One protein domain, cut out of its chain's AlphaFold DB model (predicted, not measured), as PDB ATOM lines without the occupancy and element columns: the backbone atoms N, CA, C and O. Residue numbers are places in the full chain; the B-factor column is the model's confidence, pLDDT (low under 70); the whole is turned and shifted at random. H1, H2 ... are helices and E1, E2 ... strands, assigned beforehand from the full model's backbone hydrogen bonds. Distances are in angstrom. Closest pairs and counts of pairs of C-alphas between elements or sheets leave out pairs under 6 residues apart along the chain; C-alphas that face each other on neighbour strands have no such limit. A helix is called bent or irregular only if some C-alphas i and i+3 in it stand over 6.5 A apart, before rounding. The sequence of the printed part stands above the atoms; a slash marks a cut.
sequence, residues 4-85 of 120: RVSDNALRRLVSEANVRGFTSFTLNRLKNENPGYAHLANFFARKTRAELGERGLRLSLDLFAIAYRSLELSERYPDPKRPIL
ATOM      1  N   ARG A   4     -47.407  43.243   1.270       64.12
ATOM      2  CA  ARG A   4     -46.642  41.995   1.376       64.12
ATOM      3  C   ARG A   4     -46.237  41.532  -0.024       64.12
ATOM      4  O   ARG A   4     -46.968  41.739  -0.988       64.12
ATOM      5  N   VAL A   5     -45.063  40.911  -0.128       68.06
ATOM      6  CA  VAL A   5     -44.652  40.229  -1.359       68.06
ATOM      7  C   VAL A   5     -45.621  39.071  -1.589       68.06
ATOM      8  O   VAL A   5     -45.850  38.285  -0.669       68.06
ATOM      9  N   SER A   6     -46.188  38.957  -2.790       73.12
ATOM     10  CA  SER A   6     -47.047  37.814  -3.123       73.12
ATOM     11  C   SER A   6     -46.318  36.471  -2.938       73.12
ATOM     12  O   SER A   6     -45.118  36.361  -3.205       73.12
ATOM     13  N   ASP A   7     -47.046  35.415  -2.556       75.50
ATOM     14  CA  ASP A   7     -46.473  34.070  -2.360       75.50
ATOM     15  C   ASP A   7     -45.734  33.562  -3.609       75.50
ATOM     16  O   ASP A   7     -44.713  32.880  -3.512       75.50
ATOM     17  N   ASN A   8     -46.216  33.926  -4.802       76.19
ATOM     18  CA  ASN A   8     -45.558  33.587  -6.061       76.19
ATOM     19  C   ASN A   8     -44.200  34.299  -6.200       76.19
ATOM     20  O   ASN A   8     -43.204  33.680  -6.571       76.19
ATOM     21  N   ALA A   9     -44.125  35.582  -5.841       77.50
ATOM     22  CA  ALA A   9     -42.873  36.331  -5.853       77.50
ATOM     23  C   ALA A   9     -41.882  35.833  -4.781       77.50
ATOM     24  O   ALA A   9     -40.688  35.762  -5.063       77.50
ATOM     25  N   LEU A  10     -42.351  35.377  -3.612       79.50
ATOM     26  CA  LEU A  10     -41.492  34.723  -2.613       79.50
ATOM     27  C   LEU A  10     -40.931  33.383  -3.110       79.50
ATOM     28  O   LEU A  10     -39.748  33.106  -2.921       79.50
ATOM     29  N   ARG A  11     -41.730  32.562  -3.804       82.44
ATOM     30  CA  ARG A  11     -41.219  31.325  -4.428       82.44
ATOM     31  C   ARG A  11     -40.153  31.620  -5.482       82.44
ATOM     32  O   ARG A  11     -39.141  30.923  -5.535       82.44
ATOM     33  N   ARG A  12     -40.348  32.674  -6.287       81.88
ATOM     34  CA  ARG A  12     -39.336  33.135  -7.251       81.88
ATOM     35  C   ARG A  12     -38.071  33.604  -6.545       81.88
ATOM     36  O   ARG A  12     -36.993  33.203  -6.963       81.88
ATOM     37  N   LEU A  13     -38.191  34.347  -5.445       86.69
ATOM     38  CA  LEU A  13     -37.046  34.766  -4.635       86.69
ATOM     39  C   LEU A  13     -36.229  33.575  -4.125       86.69
ATOM     40  O   LEU A  13     -35.011  33.596  -4.235       86.69
ATOM     41  N   VAL A  14     -36.874  32.527  -3.604       86.44
ATOM     42  CA  VAL A  14     -36.165  31.316  -3.146       86.44
ATOM     43  C   VAL A  14     -35.406  30.657  -4.301       86.44
ATOM     44  O   VAL A  14     -34.272  30.218  -4.128       86.44
ATOM     45  N   SER A  15     -36.002  30.613  -5.494       84.25
ATOM     46  CA  SER A  15     -35.326  30.095  -6.685       84.25
ATOM     47  C   SER A  15     -34.150  30.982  -7.116       84.25
ATOM     48  O   SER A  15     -33.072  30.452  -7.373       84.25
ATOM     49  N   GLU A  16     -34.326  32.308  -7.130       85.38
ATOM     50  CA  GLU A  16     -33.282  33.293  -7.452       85.38
ATOM     51  C   GLU A  16     -32.115  33.232  -6.453       85.38
ATOM     52  O   GLU A  16     -30.959  33.260  -6.864       85.38
ATOM     53  N   ALA A  17     -32.400  33.086  -5.155       85.69
ATOM     54  CA  ALA A  17     -31.397  33.044  -4.090       85.69
ATOM     55  C   ALA A  17     -30.466  31.823  -4.181       85.69
ATOM     56  O   ALA A  17     -29.327  31.880  -3.723       85.69
ATOM     57  N   ASN A  18     -30.922  30.734  -4.807       83.12
ATOM     58  CA  ASN A  18     -30.101  29.548  -5.060       83.12
ATOM     59  C   ASN A  18     -29.178  29.699  -6.284       83.12
ATOM     60  O   ASN A  18     -28.302  28.858  -6.500       83.12
ATOM     61  N   VAL A  19     -29.344  30.749  -7.097       86.56
ATOM     62  CA  VAL A  19     -28.499  30.993  -8.271       86.56
ATOM     63  C   VAL A  19     -27.130  31.519  -7.838       86.56
ATOM     64  O   VAL A  19     -27.000  32.440  -7.027       86.56
ATOM     65  N   ARG A  20     -26.064  30.962  -8.427       83.56
ATOM     66  CA  ARG A  20     -24.691  31.414  -8.175       83.56
ATOM     67  C   ARG A  20     -24.545  32.898  -8.525       83.56
ATOM     68  O   ARG A  20     -24.813  33.303  -9.650       83.56
ATOM     69  N   GLY A  21     -24.056  33.691  -7.573       86.31
ATOM     70  CA  GLY A  21     -23.831  35.128  -7.762       86.31
ATOM     71  C   GLY A  21     -25.034  36.017  -7.439       86.31
ATOM     72  O   GLY A  21     -24.922  37.231  -7.591       86.31
ATOM     73  N   PHE A  22     -26.147  35.452  -6.945       91.75
ATOM     74  CA  PHE A  22     -27.314  36.217  -6.492       91.75
ATOM     75  C   PHE A  22     -26.927  37.379  -5.567       91.75
ATOM     76  O   PHE A  22     -27.279  38.531  -5.832       91.75
ATOM     77  N   THR A  23     -26.153  37.094  -4.517       92.81
ATOM     78  CA  THR A  23     -25.766  38.081  -3.502       92.81
ATOM     79  C   THR A  23     -24.950  39.223  -4.096       92.81
ATOM     80  O   THR A  23     -25.285  40.387  -3.898       92.81
ATOM     81  N   SER A  24     -23.902  38.923  -4.870       92.94
ATOM     82  CA  SER A  24     -23.042  39.956  -5.455       92.94
ATOM     83  C   SER A  24     -23.784  40.813  -6.479       92.94
ATOM     84  O   SER A  24     -23.631  42.032  -6.463       92.94
ATOM     85  N   PHE A  25     -24.618  40.205  -7.327       94.69
ATOM     86  CA  PHE A  25     -25.456  40.931  -8.284       94.69
ATOM     87  C   PHE A  25     -26.432  41.876  -7.574       94.69
ATOM     88  O   PHE A  25     -26.505  43.064  -7.893       94.69
ATOM     89  N   THR A  26     -27.138  41.360  -6.569       94.19
ATOM     90  CA  THR A  26     -28.171  42.098  -5.838       94.19
ATOM     91  C   THR A  26     -27.574  43.244  -5.024       94.19
ATOM     92  O   THR A  26     -28.107  44.351  -5.039       94.19
ATOM     93  N   LEU A  27     -26.425  43.029  -4.377       94.19
ATOM     94  CA  LEU A  27     -25.724  44.085  -3.642       94.19
ATOM     95  C   LEU A  27     -25.103  45.143  -4.561       94.19
ATOM     96  O   LEU A  27     -25.083  46.318  -4.196       94.19
ATOM     97  N   ASN A  28     -24.624  44.770  -5.752       94.69
ATOM     98  CA  ASN A  28     -24.176  45.760  -6.737       94.69
ATOM     99  C   ASN A  28     -25.334  46.644  -7.198       94.69
ATOM    100  O   ASN A  28     -25.175  47.858  -7.298       94.69
ATOM    101  N   ARG A  29     -26.508  46.052  -7.432       94.06
ATOM    102  CA  ARG A  29     -27.710  46.822  -7.751       94.06
ATOM    103  C   ARG A  29     -28.106  47.747  -6.598       94.06
ATOM    104  O   ARG A  29     -28.265  48.939  -6.834       94.06
ATOM    105  N   LEU A  30     -28.116  47.245  -5.357       93.56
ATOM    106  CA  LEU A  30     -28.357  48.061  -4.158       93.56
ATOM    107  C   LEU A  30     -27.400  49.254  -4.081       93.56
ATOM    108  O   LEU A  30     -27.824  50.367  -3.796       93.56
ATOM    109  N   LYS A  31     -26.108  49.038  -4.348       94.31
ATOM    110  CA  LYS A  31     -25.096  50.101  -4.346       94.31
ATOM    111  C   LYS A  31     -25.384  51.181  -5.388       94.31
ATOM    112  O   LYS A  31     -25.150  52.352  -5.103       94.31
ATOM    113  N   ASN A  32     -25.866  50.792  -6.564       95.00
ATOM    114  CA  ASN A  32     -26.151  51.720  -7.655       95.00
ATOM    115  C   ASN A  32     -27.459  52.492  -7.438       95.00
ATOM    116  O   ASN A  32     -27.518  53.675  -7.749       95.00
ATOM    117  N   GLU A  33     -28.493  51.840  -6.903       91.62
ATOM    118  CA  GLU A  33     -29.807  52.459  -6.691       91.62
ATOM    119  C   GLU A  33     -29.885  53.232  -5.366       91.62
ATOM    120  O   GLU A  33     -30.463  54.312  -5.311       91.62
ATOM    121  N   ASN A  34     -29.296  52.695  -4.292       89.00
ATOM    122  CA  ASN A  34     -29.388  53.227  -2.931       89.00
ATOM    123  C   ASN A  34     -28.039  53.109  -2.184       89.00
ATOM    124  O   ASN A  34     -27.890  52.297  -1.258       89.00
ATOM    125  N   PRO A  35     -27.036  53.936  -2.533       88.75
ATOM    126  CA  PRO A  35     -25.679  53.823  -1.993       88.75
ATOM    127  C   PRO A  35     -25.613  53.965  -0.465       88.75
ATOM    128  O   PRO A  35     -24.823  53.275   0.178       88.75
ATOM    129  N   GLY A  36     -26.472  54.791   0.144       88.25
ATOM    130  CA  GLY A  36     -26.539  54.942   1.604       88.25
ATOM    131  C   GLY A  36     -26.882  53.632   2.324       88.25
ATOM    132  O   GLY A  36     -26.224  53.258   3.297       88.25
ATOM    133  N   TYR A  37     -27.846  52.872   1.800       87.12
ATOM    134  CA  TYR A  37     -28.191  51.560   2.347       87.12
ATOM    135  C   TYR A  37     -27.119  50.508   2.065       87.12
ATOM    136  O   TYR A  37     -26.841  49.684   2.935       87.12
ATOM    137  N   ALA A  38     -26.434  50.576   0.921       88.88
ATOM    138  CA  ALA A  38     -25.270  49.727   0.666       88.88
ATOM    139  C   ALA A  38     -24.118  49.993   1.657       88.88
ATOM    140  O   ALA A  38     -23.435  49.059   2.087       88.88
ATOM    141  N   HIS A  39     -23.907  51.252   2.060       89.88
ATOM    142  CA  HIS A  39     -22.937  51.601   3.100       89.88
ATOM    143  C   HIS A  39     -23.317  51.011   4.463       89.88
ATOM    144  O   HIS A  39     -22.460  50.409   5.114       89.88
ATOM    145  N   LEU A  40     -24.586  51.116   4.869       90.81
ATOM    146  CA  LEU A  40     -25.068  50.512   6.116       90.81
ATOM    147  C   LEU A  40     -24.954  48.983   6.097       90.81
ATOM    148  O   LEU A  40     -24.430  48.404   7.047       90.81
ATOM    149  N   ALA A  41     -25.360  48.329   5.005       89.69
ATOM    150  CA  ALA A  41     -25.227  46.882   4.841       89.69
ATOM    151  C   ALA A  41     -23.765  46.427   5.006       89.69
ATOM    152  O   ALA A  41     -23.474  45.502   5.764       89.69
ATOM    153  N   ASN A  42     -22.823  47.134   4.374       91.00
ATOM    154  CA  ASN A  42     -21.393  46.857   4.522       91.00
ATOM    155  C   ASN A  42     -20.878  47.103   5.946       91.00
ATOM    156  O   ASN A  42     -20.053  46.330   6.435       91.00
ATOM    157  N   PHE A  43     -21.343  48.156   6.622       94.69
ATOM    158  CA  PHE A  43     -20.981  48.430   8.013       94.69
ATOM    159  C   PHE A  43     -21.409  47.285   8.938       94.69
ATOM    160  O   PHE A  43     -20.585  46.754   9.685       94.69
ATOM    161  N   PHE A  44     -22.669  46.853   8.846       93.38
ATOM    162  CA  PHE A  44     -23.175  45.740   9.647       93.38
ATOM    163  C   PHE A  44     -22.480  44.427   9.304       93.38
ATOM    164  O   PHE A  44     -22.067  43.715  10.213       93.38
ATOM    165  N   ALA A  45     -22.256  44.136   8.021       93.75
ATOM    166  CA  ALA A  45     -21.556  42.924   7.611       93.75
ATOM    167  C   ALA A  45     -20.120  42.872   8.170       93.75
ATOM    168  O   ALA A  45     -19.668  41.821   8.626       93.75
ATOM    169  N   ARG A  46     -19.416  44.012   8.225       93.75
ATOM    170  CA  ARG A  46     -18.098  44.121   8.877       93.75
ATOM    171  C   ARG A  46     -18.167  43.941  10.391       93.75
ATOM    172  O   ARG A  46     -17.285  43.289  10.942       93.75
ATOM    173  N   LYS A  47     -19.197  44.465  11.062       94.56
ATOM    174  CA  LYS A  47     -19.414  44.180  12.489       94.56
ATOM    175  C   LYS A  47     -19.639  42.690  12.729       94.56
ATOM    176  O   LYS A  47     -18.964  42.106  13.563       94.56
ATOM    177  N   THR A  48     -20.504  42.050  11.946       93.75
ATOM    178  CA  THR A  48     -20.735  40.604  12.054       93.75
ATOM    179  C   THR A  48     -19.469  39.802  11.768       93.75
ATOM    180  O   THR A  48     -19.237  38.783  12.410       93.75
ATOM    181  N   ARG A  49     -18.617  40.266  10.845       95.31
ATOM    182  CA  ARG A  49     -17.304  39.660  10.606       95.31
ATOM    183  C   ARG A  49     -16.415  39.686  11.846       95.31
ATOM    184  O   ARG A  49     -15.721  38.709  12.092       95.31
ATOM    185  N   ALA A  50     -16.406  40.788  12.593       94.62
ATOM    186  CA  ALA A  50     -15.594  40.904  13.801       94.62
ATOM    187  C   ALA A  50     -16.022  39.888  14.877       94.62
ATOM    188  O   ALA A  50     -15.166  39.312  15.535       94.62
ATOM    189  N   GLU A  51     -17.325  39.623  14.986       94.31
ATOM    190  CA  GLU A  51     -17.894  38.704  15.983       94.31
ATOM    191  C   GLU A  51     -17.850  37.227  15.550       94.31
ATOM    192  O   GLU A  51     -17.613  36.334  16.359       94.31
ATOM    193  N   LEU A  52     -18.104  36.944  14.267       93.75
ATOM    194  CA  LEU A  52     -18.373  35.589  13.754       93.75
ATOM    195  C   LEU A  52     -17.429  35.161  12.611       93.75
ATOM    196  O   LEU A  52     -17.631  34.118  11.979       93.75
ATOM    197  N   GLY A  53     -16.418  35.969  12.295       94.38
ATOM    198  CA  GLY A  53     -15.460  35.722  11.215       94.38
ATOM    199  C   GLY A  53     -16.057  35.832   9.806       94.38
ATOM    200  O   GLY A  53     -17.129  36.397   9.581       94.38
ATOM    201  N   GLU A  54     -15.363  35.265   8.815       94.81
ATOM    202  CA  GLU A  54     -15.767  35.333   7.395       94.81
ATOM    203  C   GLU A  54     -17.139  34.712   7.112       94.81
ATOM    204  O   GLU A  54     -17.872  35.164   6.231       94.81
ATOM    205  N   ARG A  55     -17.524  33.687   7.883       92.50
ATOM    206  CA  ARG A  55     -18.859  33.085   7.773       92.50
ATOM    207  C   ARG A  55     -19.944  34.088   8.161       92.50
ATOM    208  O   ARG A  55     -20.950  34.184   7.464       92.50
ATOM    209  N   GLY A  56     -19.708  34.868   9.215       90.69
ATOM    210  CA  GLY A  56     -20.586  35.957   9.633       90.69
ATOM    211  C   GLY A  56     -20.706  37.064   8.593       90.69
ATOM    212  O   GLY A  56     -21.812  37.513   8.306       90.69
ATOM    213  N   LEU A  57     -19.582  37.457   7.986       93.94
ATOM    214  CA  LEU A  57     -19.581  38.422   6.885       93.94
ATOM    215  C   LEU A  57     -20.509  37.959   5.759       93.94
ATOM    216  O   LEU A  57     -21.390  38.701   5.329       93.94
ATOM    217  N   ARG A  58     -20.309  36.722   5.292       93.00
ATOM    218  CA  ARG A  58     -21.057  36.166   4.165       93.00
ATOM    219  C   ARG A  58     -22.546  36.054   4.472       93.00
ATOM    220  O   ARG A  58     -23.352  36.510   3.670       93.00
ATOM    221  N   LEU A  59     -22.890  35.546   5.654       92.69
ATOM    222  CA  LEU A  59     -24.277  35.435   6.095       92.69
ATOM    223  C   LEU A  59     -24.974  36.801   6.135       92.69
ATOM    224  O   LEU A  59     -26.082  36.934   5.626       92.69
ATOM    225  N   SER A  60     -24.323  37.826   6.689       94.50
ATOM    226  CA  SER A  60     -24.894  39.175   6.720       94.50
ATOM    227  C   SER A  60     -25.113  39.739   5.318       94.50
ATOM    228  O   SER A  60     -26.169  40.302   5.048       94.50
ATOM    229  N   LEU A  61     -24.157  39.559   4.402       94.06
ATOM    230  CA  LEU A  61     -24.305  40.006   3.013       94.06
ATOM    231  C   LEU A  61     -25.457  39.287   2.292       94.06
ATOM    232  O   LEU A  61     -26.236  39.944   1.600       94.06
ATOM    233  N   ASP A  62     -25.597  37.972   2.487       92.31
ATOM    234  CA  ASP A  62     -26.698  37.181   1.924       92.31
ATOM    235  C   ASP A  62     -28.056  37.659   2.466       92.31
ATOM    236  O   ASP A  62     -28.999  37.862   1.697       92.31
ATOM    237  N   LEU A  63     -28.146  37.934   3.773       92.88
ATOM    238  CA  LEU A  63     -29.353  38.484   4.397       92.88
ATOM    239  C   LEU A  63     -29.729  39.850   3.818       92.88
ATOM    240  O   LEU A  63     -30.897  40.072   3.497       92.88
ATOM    241  N   PHE A  64     -28.761  40.753   3.633       93.56
ATOM    242  CA  PHE A  64     -29.023  42.058   3.021       93.56
ATOM    243  C   PHE A  64     -29.485  41.938   1.568       93.56
ATOM    244  O   PHE A  64     -30.415  42.640   1.170       93.56
ATOM    245  N   ALA A  65     -28.891  41.032   0.784       92.50
ATOM    246  CA  ALA A  65     -29.322  40.781  -0.586       92.50
ATOM    247  C   ALA A  65     -30.768  40.263  -0.641       92.50
ATOM    248  O   ALA A  65     -31.585  40.792  -1.395       92.50
ATOM    249  N   ILE A  66     -31.111  39.278   0.194       91.38
ATOM    250  CA  ILE A  66     -32.470  38.724   0.278       91.38
ATOM    251  C   ILE A  66     -33.472  39.797   0.720       91.38
ATOM    252  O   ILE A  66     -34.541  39.922   0.117       91.38
ATOM    253  N   ALA A  67     -33.137  40.587   1.744       88.75
ATOM    254  CA  ALA A  67     -34.009  41.636   2.266       88.75
ATOM    255  C   ALA A  67     -34.285  42.715   1.212       88.75
ATOM    256  O   ALA A  67     -35.444  43.038   0.951       88.75
ATOM    257  N   TYR A  68     -33.239  43.218   0.553       90.75
ATOM    258  CA  TYR A  68     -33.394  44.207  -0.509       90.75
ATOM    259  C   TYR A  68     -34.204  43.653  -1.683       90.75
ATOM    260  O   TYR A  68     -35.161  44.289  -2.120       90.75
ATOM    261  N   ARG A  69     -33.919  42.424  -2.130       89.44
ATOM    262  CA  ARG A  69     -34.691  41.806  -3.213       89.44
ATOM    263  C   ARG A  69     -36.162  41.618  -2.848       89.44
ATOM    264  O   ARG A  69     -37.032  41.797  -3.697       89.44
ATOM    265  N   SER A  70     -36.447  41.272  -1.596       85.06
ATOM    266  CA  SER A  70     -37.821  41.154  -1.098       85.06
ATOM    267  C   SER A  70     -38.558  42.492  -1.158       85.06
ATOM    268  O   SER A  70     -39.721  42.518  -1.547       85.06
ATOM    269  N   LEU A  71     -37.885  43.598  -0.826       82.75
ATOM    270  CA  LEU A  71     -38.450  44.944  -0.952       82.75
ATOM    271  C   LEU A  71     -38.712  45.310  -2.419       82.75
ATOM    272  O   LEU A  71     -39.804  45.745  -2.756       82.75
ATOM    273  N   GLU A  72     -37.778  45.034  -3.329       85.25
ATOM    274  CA  GLU A  72     -38.019  45.275  -4.760       85.25
ATOM    275  C   GLU A  72     -39.230  44.483  -5.286       85.25
ATOM    276  O   GLU A  72     -39.996  44.951  -6.130       85.25
ATOM    277  N   LEU A  73     -39.402  43.245  -4.813       83.44
ATOM    278  CA  LEU A  73     -40.533  42.405  -5.195       83.44
ATOM    279  C   LEU A  73     -41.848  42.877  -4.575       83.44
ATOM    280  O   LEU A  73     -42.887  42.676  -5.199       83.44
ATOM    281  N   SER A  74     -41.829  43.495  -3.393       76.31
ATOM    282  CA  SER A  74     -43.043  44.024  -2.763       76.31
ATOM    283  C   SER A  74     -43.581  45.245  -3.502       76.31
ATOM    284  O   SER A  74     -44.796  45.404  -3.602       76.31
ATOM    285  N   GLU A  75     -42.689  46.057  -4.070       76.88
ATOM    286  CA  GLU A  75     -43.038  47.204  -4.908       76.88
ATOM    287  C   GLU A  75     -43.555  46.774  -6.288       76.88
ATOM    288  O   GLU A  75     -44.502  47.360  -6.808       76.88
ATOM    289  N   ARG A  76     -42.954  45.734  -6.887       78.94
ATOM    290  CA  ARG A  76     -43.304  45.269  -8.244       78.94
ATOM    291  C   ARG A  76     -44.474  44.290  -8.292       78.94
ATOM    292  O   ARG A  76     -45.205  44.266  -9.277       78.94
ATOM    293  N   TYR A  77     -44.629  43.460  -7.264       78.12
ATOM    294  CA  TYR A  77     -45.673  42.438  -7.158       78.12
ATOM    295  C   TYR A  77     -46.380  42.539  -5.801       78.12
ATOM    296  O   TYR A  77     -46.323  41.588  -5.003       78.12
ATOM    297  N   PRO A  78     -47.024  43.689  -5.530       69.88
ATOM    298  CA  PRO A  78     -47.736  43.910  -4.284       69.88
ATOM    299  C   PRO A  78     -48.846  42.866  -4.133       69.88
ATOM    300  O   PRO A  78     -49.595  42.632  -5.078       69.88
ATOM    301  N   ASP A  79     -48.973  42.228  -2.967       66.12
ATOM    302  CA  ASP A  79     -50.171  41.451  -2.639       66.12
ATOM    303  C   ASP A  79     -51.317  42.428  -2.316       66.12
ATOM    304  O   ASP A  79     -51.310  43.050  -1.245       66.12
ATOM    305  N   PRO A  80     -52.322  42.575  -3.201       60.84
ATOM    306  CA  PRO A  80     -53.404  43.530  -2.995       60.84
ATOM    307  C   PRO A  80     -54.324  43.129  -1.833       60.84
ATOM    308  O   PRO A  80     -55.070  43.963  -1.331       60.84
ATOM    309  N   LYS A  81     -54.283  41.865  -1.383       60.00
ATOM    310  CA  LYS A  81     -55.110  41.361  -0.275       60.00
ATOM    311  C   LYS A  81     -54.460  41.566   1.093       60.00
ATOM    312  O   LYS A  81     -55.106  41.313   2.108       60.00
ATOM    313  N   ARG A  82     -53.184  41.965   1.143       55.53
ATOM    314  CA  ARG A  82     -52.395  42.057   2.381       55.53
ATOM    315  C   ARG A  82     -51.523  43.317   2.384       55.53
ATOM    316  O   ARG A  82     -50.313  43.230   2.143       55.53
ATOM    317  N   PRO A  83     -52.107  44.492   2.678       54.81
ATOM    318  CA  PRO A  83     -51.309  45.674   2.984       54.81
ATOM    319  C   PRO A  83     -50.339  45.371   4.134       54.81
ATOM    320  O   PRO A  83     -50.717  44.709   5.102       54.81
ATOM    321  N   ILE A  84     -49.089  45.844   4.046       55.38
ATOM    322  CA  ILE A  84     -48.227  45.933   5.230       55.38
ATOM    323  C   ILE A  84     -48.808  47.100   6.017       55.38
ATOM    324  O   ILE A  84     -48.546  48.268   5.727       55.38
ATOM    325  N   LEU A  85     -49.704  46.763   6.945       49.78
ATOM    326  CA  LEU A  85     -50.175  47.697   7.952       49.78
ATOM    327  C   LEU A  85     -48.938  48.247   8.666       49.78
ATOM    328  O   LEU A  85     -48.018  47.491   8.968       49.78
TER     329      LEU A  85
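AT A GLANCE: This is residues 4 to 85 of the 120 residues of an uncharacterized protein of Candidatus Lloydbacteria bacterium RIFCSPHIGHO2_02_FULL_54_17 (UniProt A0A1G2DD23). One long helix, H3, folds back sharply on itself at residues 52 and 53 into a narrow V, and its longer arm, H3b, makes the long axis and core of the domain. H2 crosses H3b steeply and joins the shorter arm, H3a, in a helical hairpin, H1 packs at a slant on residues 66 to 73 of H3b, and the short strand E1 lies beyond the far end of that arm. The printed part has 82 residues, with three named helices and then one named strand in the order H1, H2, H3, E1, and its class is mostly helix. The whole is elongated, spanning 42 by 26 by 23 A, and only just compact, close to loose, with a radius of gyration of the C-alphas of 13.7 A.

IN THESE COORDINATES: H1 is residues 7 to 17, beginning at C-alpha 7 (-46.473, 34.070, -2.360) and 15.2 A long from first to last C-alpha. H2 is residues 22 to 33, 16.4 A. H3, residues 35 to 76, was assigned as one helix by its hydrogen bonds but is bent: C-alphas 51 and 54 are 9.5 A apart. Its arms are H3a, residues 35 to 51, 24.7 A, and H3b, residues 54 to 76, 33.2 A, which begins at C-alpha 54 (-15.767, 35.333, 7.395). E1 is residues 78 to 83, 8.3 A, ending at C-alpha 83 (-51.309, 45.674, 2.984), and pairs with no named strand.

HOW THE PARTS SIT: H1 touches H3b, with residues 66 to 73 of H3b alone; the closest C-alphas are those of Ala 9 and Leu 73, 6.5 A apart, and the two run opposite ways at a tilt of 35.5 degrees, only just steep. H1 and H2 are close but not clearly touching, about perpendicular at 74 degrees, with the C-alphas of Glu 16 and Phe 22 closest at 6.7 A. H2 touches residues 61 to 69 of H3b, running the same way at a steep tilt of 62 degrees; the closest C-alphas, of Thr 23 and Ala 65, are 5.3 A apart. H2 and H3a form a helical hairpin, opposite ways at a steep tilt of 44 degrees, and touch through residues 27 to 31 and 37 to 39 alone, the C-alphas of Lys 31 and Ala 38 being closest at 5.0 A. H3a touches residues 55 to 64 of H3b, opposite ways at a shallow tilt of 31 degrees, with the C-alphas of Arg 49 and Leu 57 closest at 4.5 A. The helix packing is mostly crossed, with one of the four touching pairs at a shallow tilt. H3b and E1 meet only through their link, H1 and E1 are only just apart at 8.3 A, and H1 and H3a are apart. In H1, H2, H3a and H3b every O i to N i+4 pair is within hydrogen-bond range.

THE WHOLE: The two C-alphas farthest apart, those of Ala 50 and Lys 81, are 42.0 A from each other, while those of Arg 4 and Leu 85, first and last printed, are 9.4 A apart. The printed part has no cut, and the links H1 to H2, H2 to H3 and H3 to E1 are tight. The mean pLDDT of the printed part is 85.4; residues 4 to 5 and 78 to 85 are under 70.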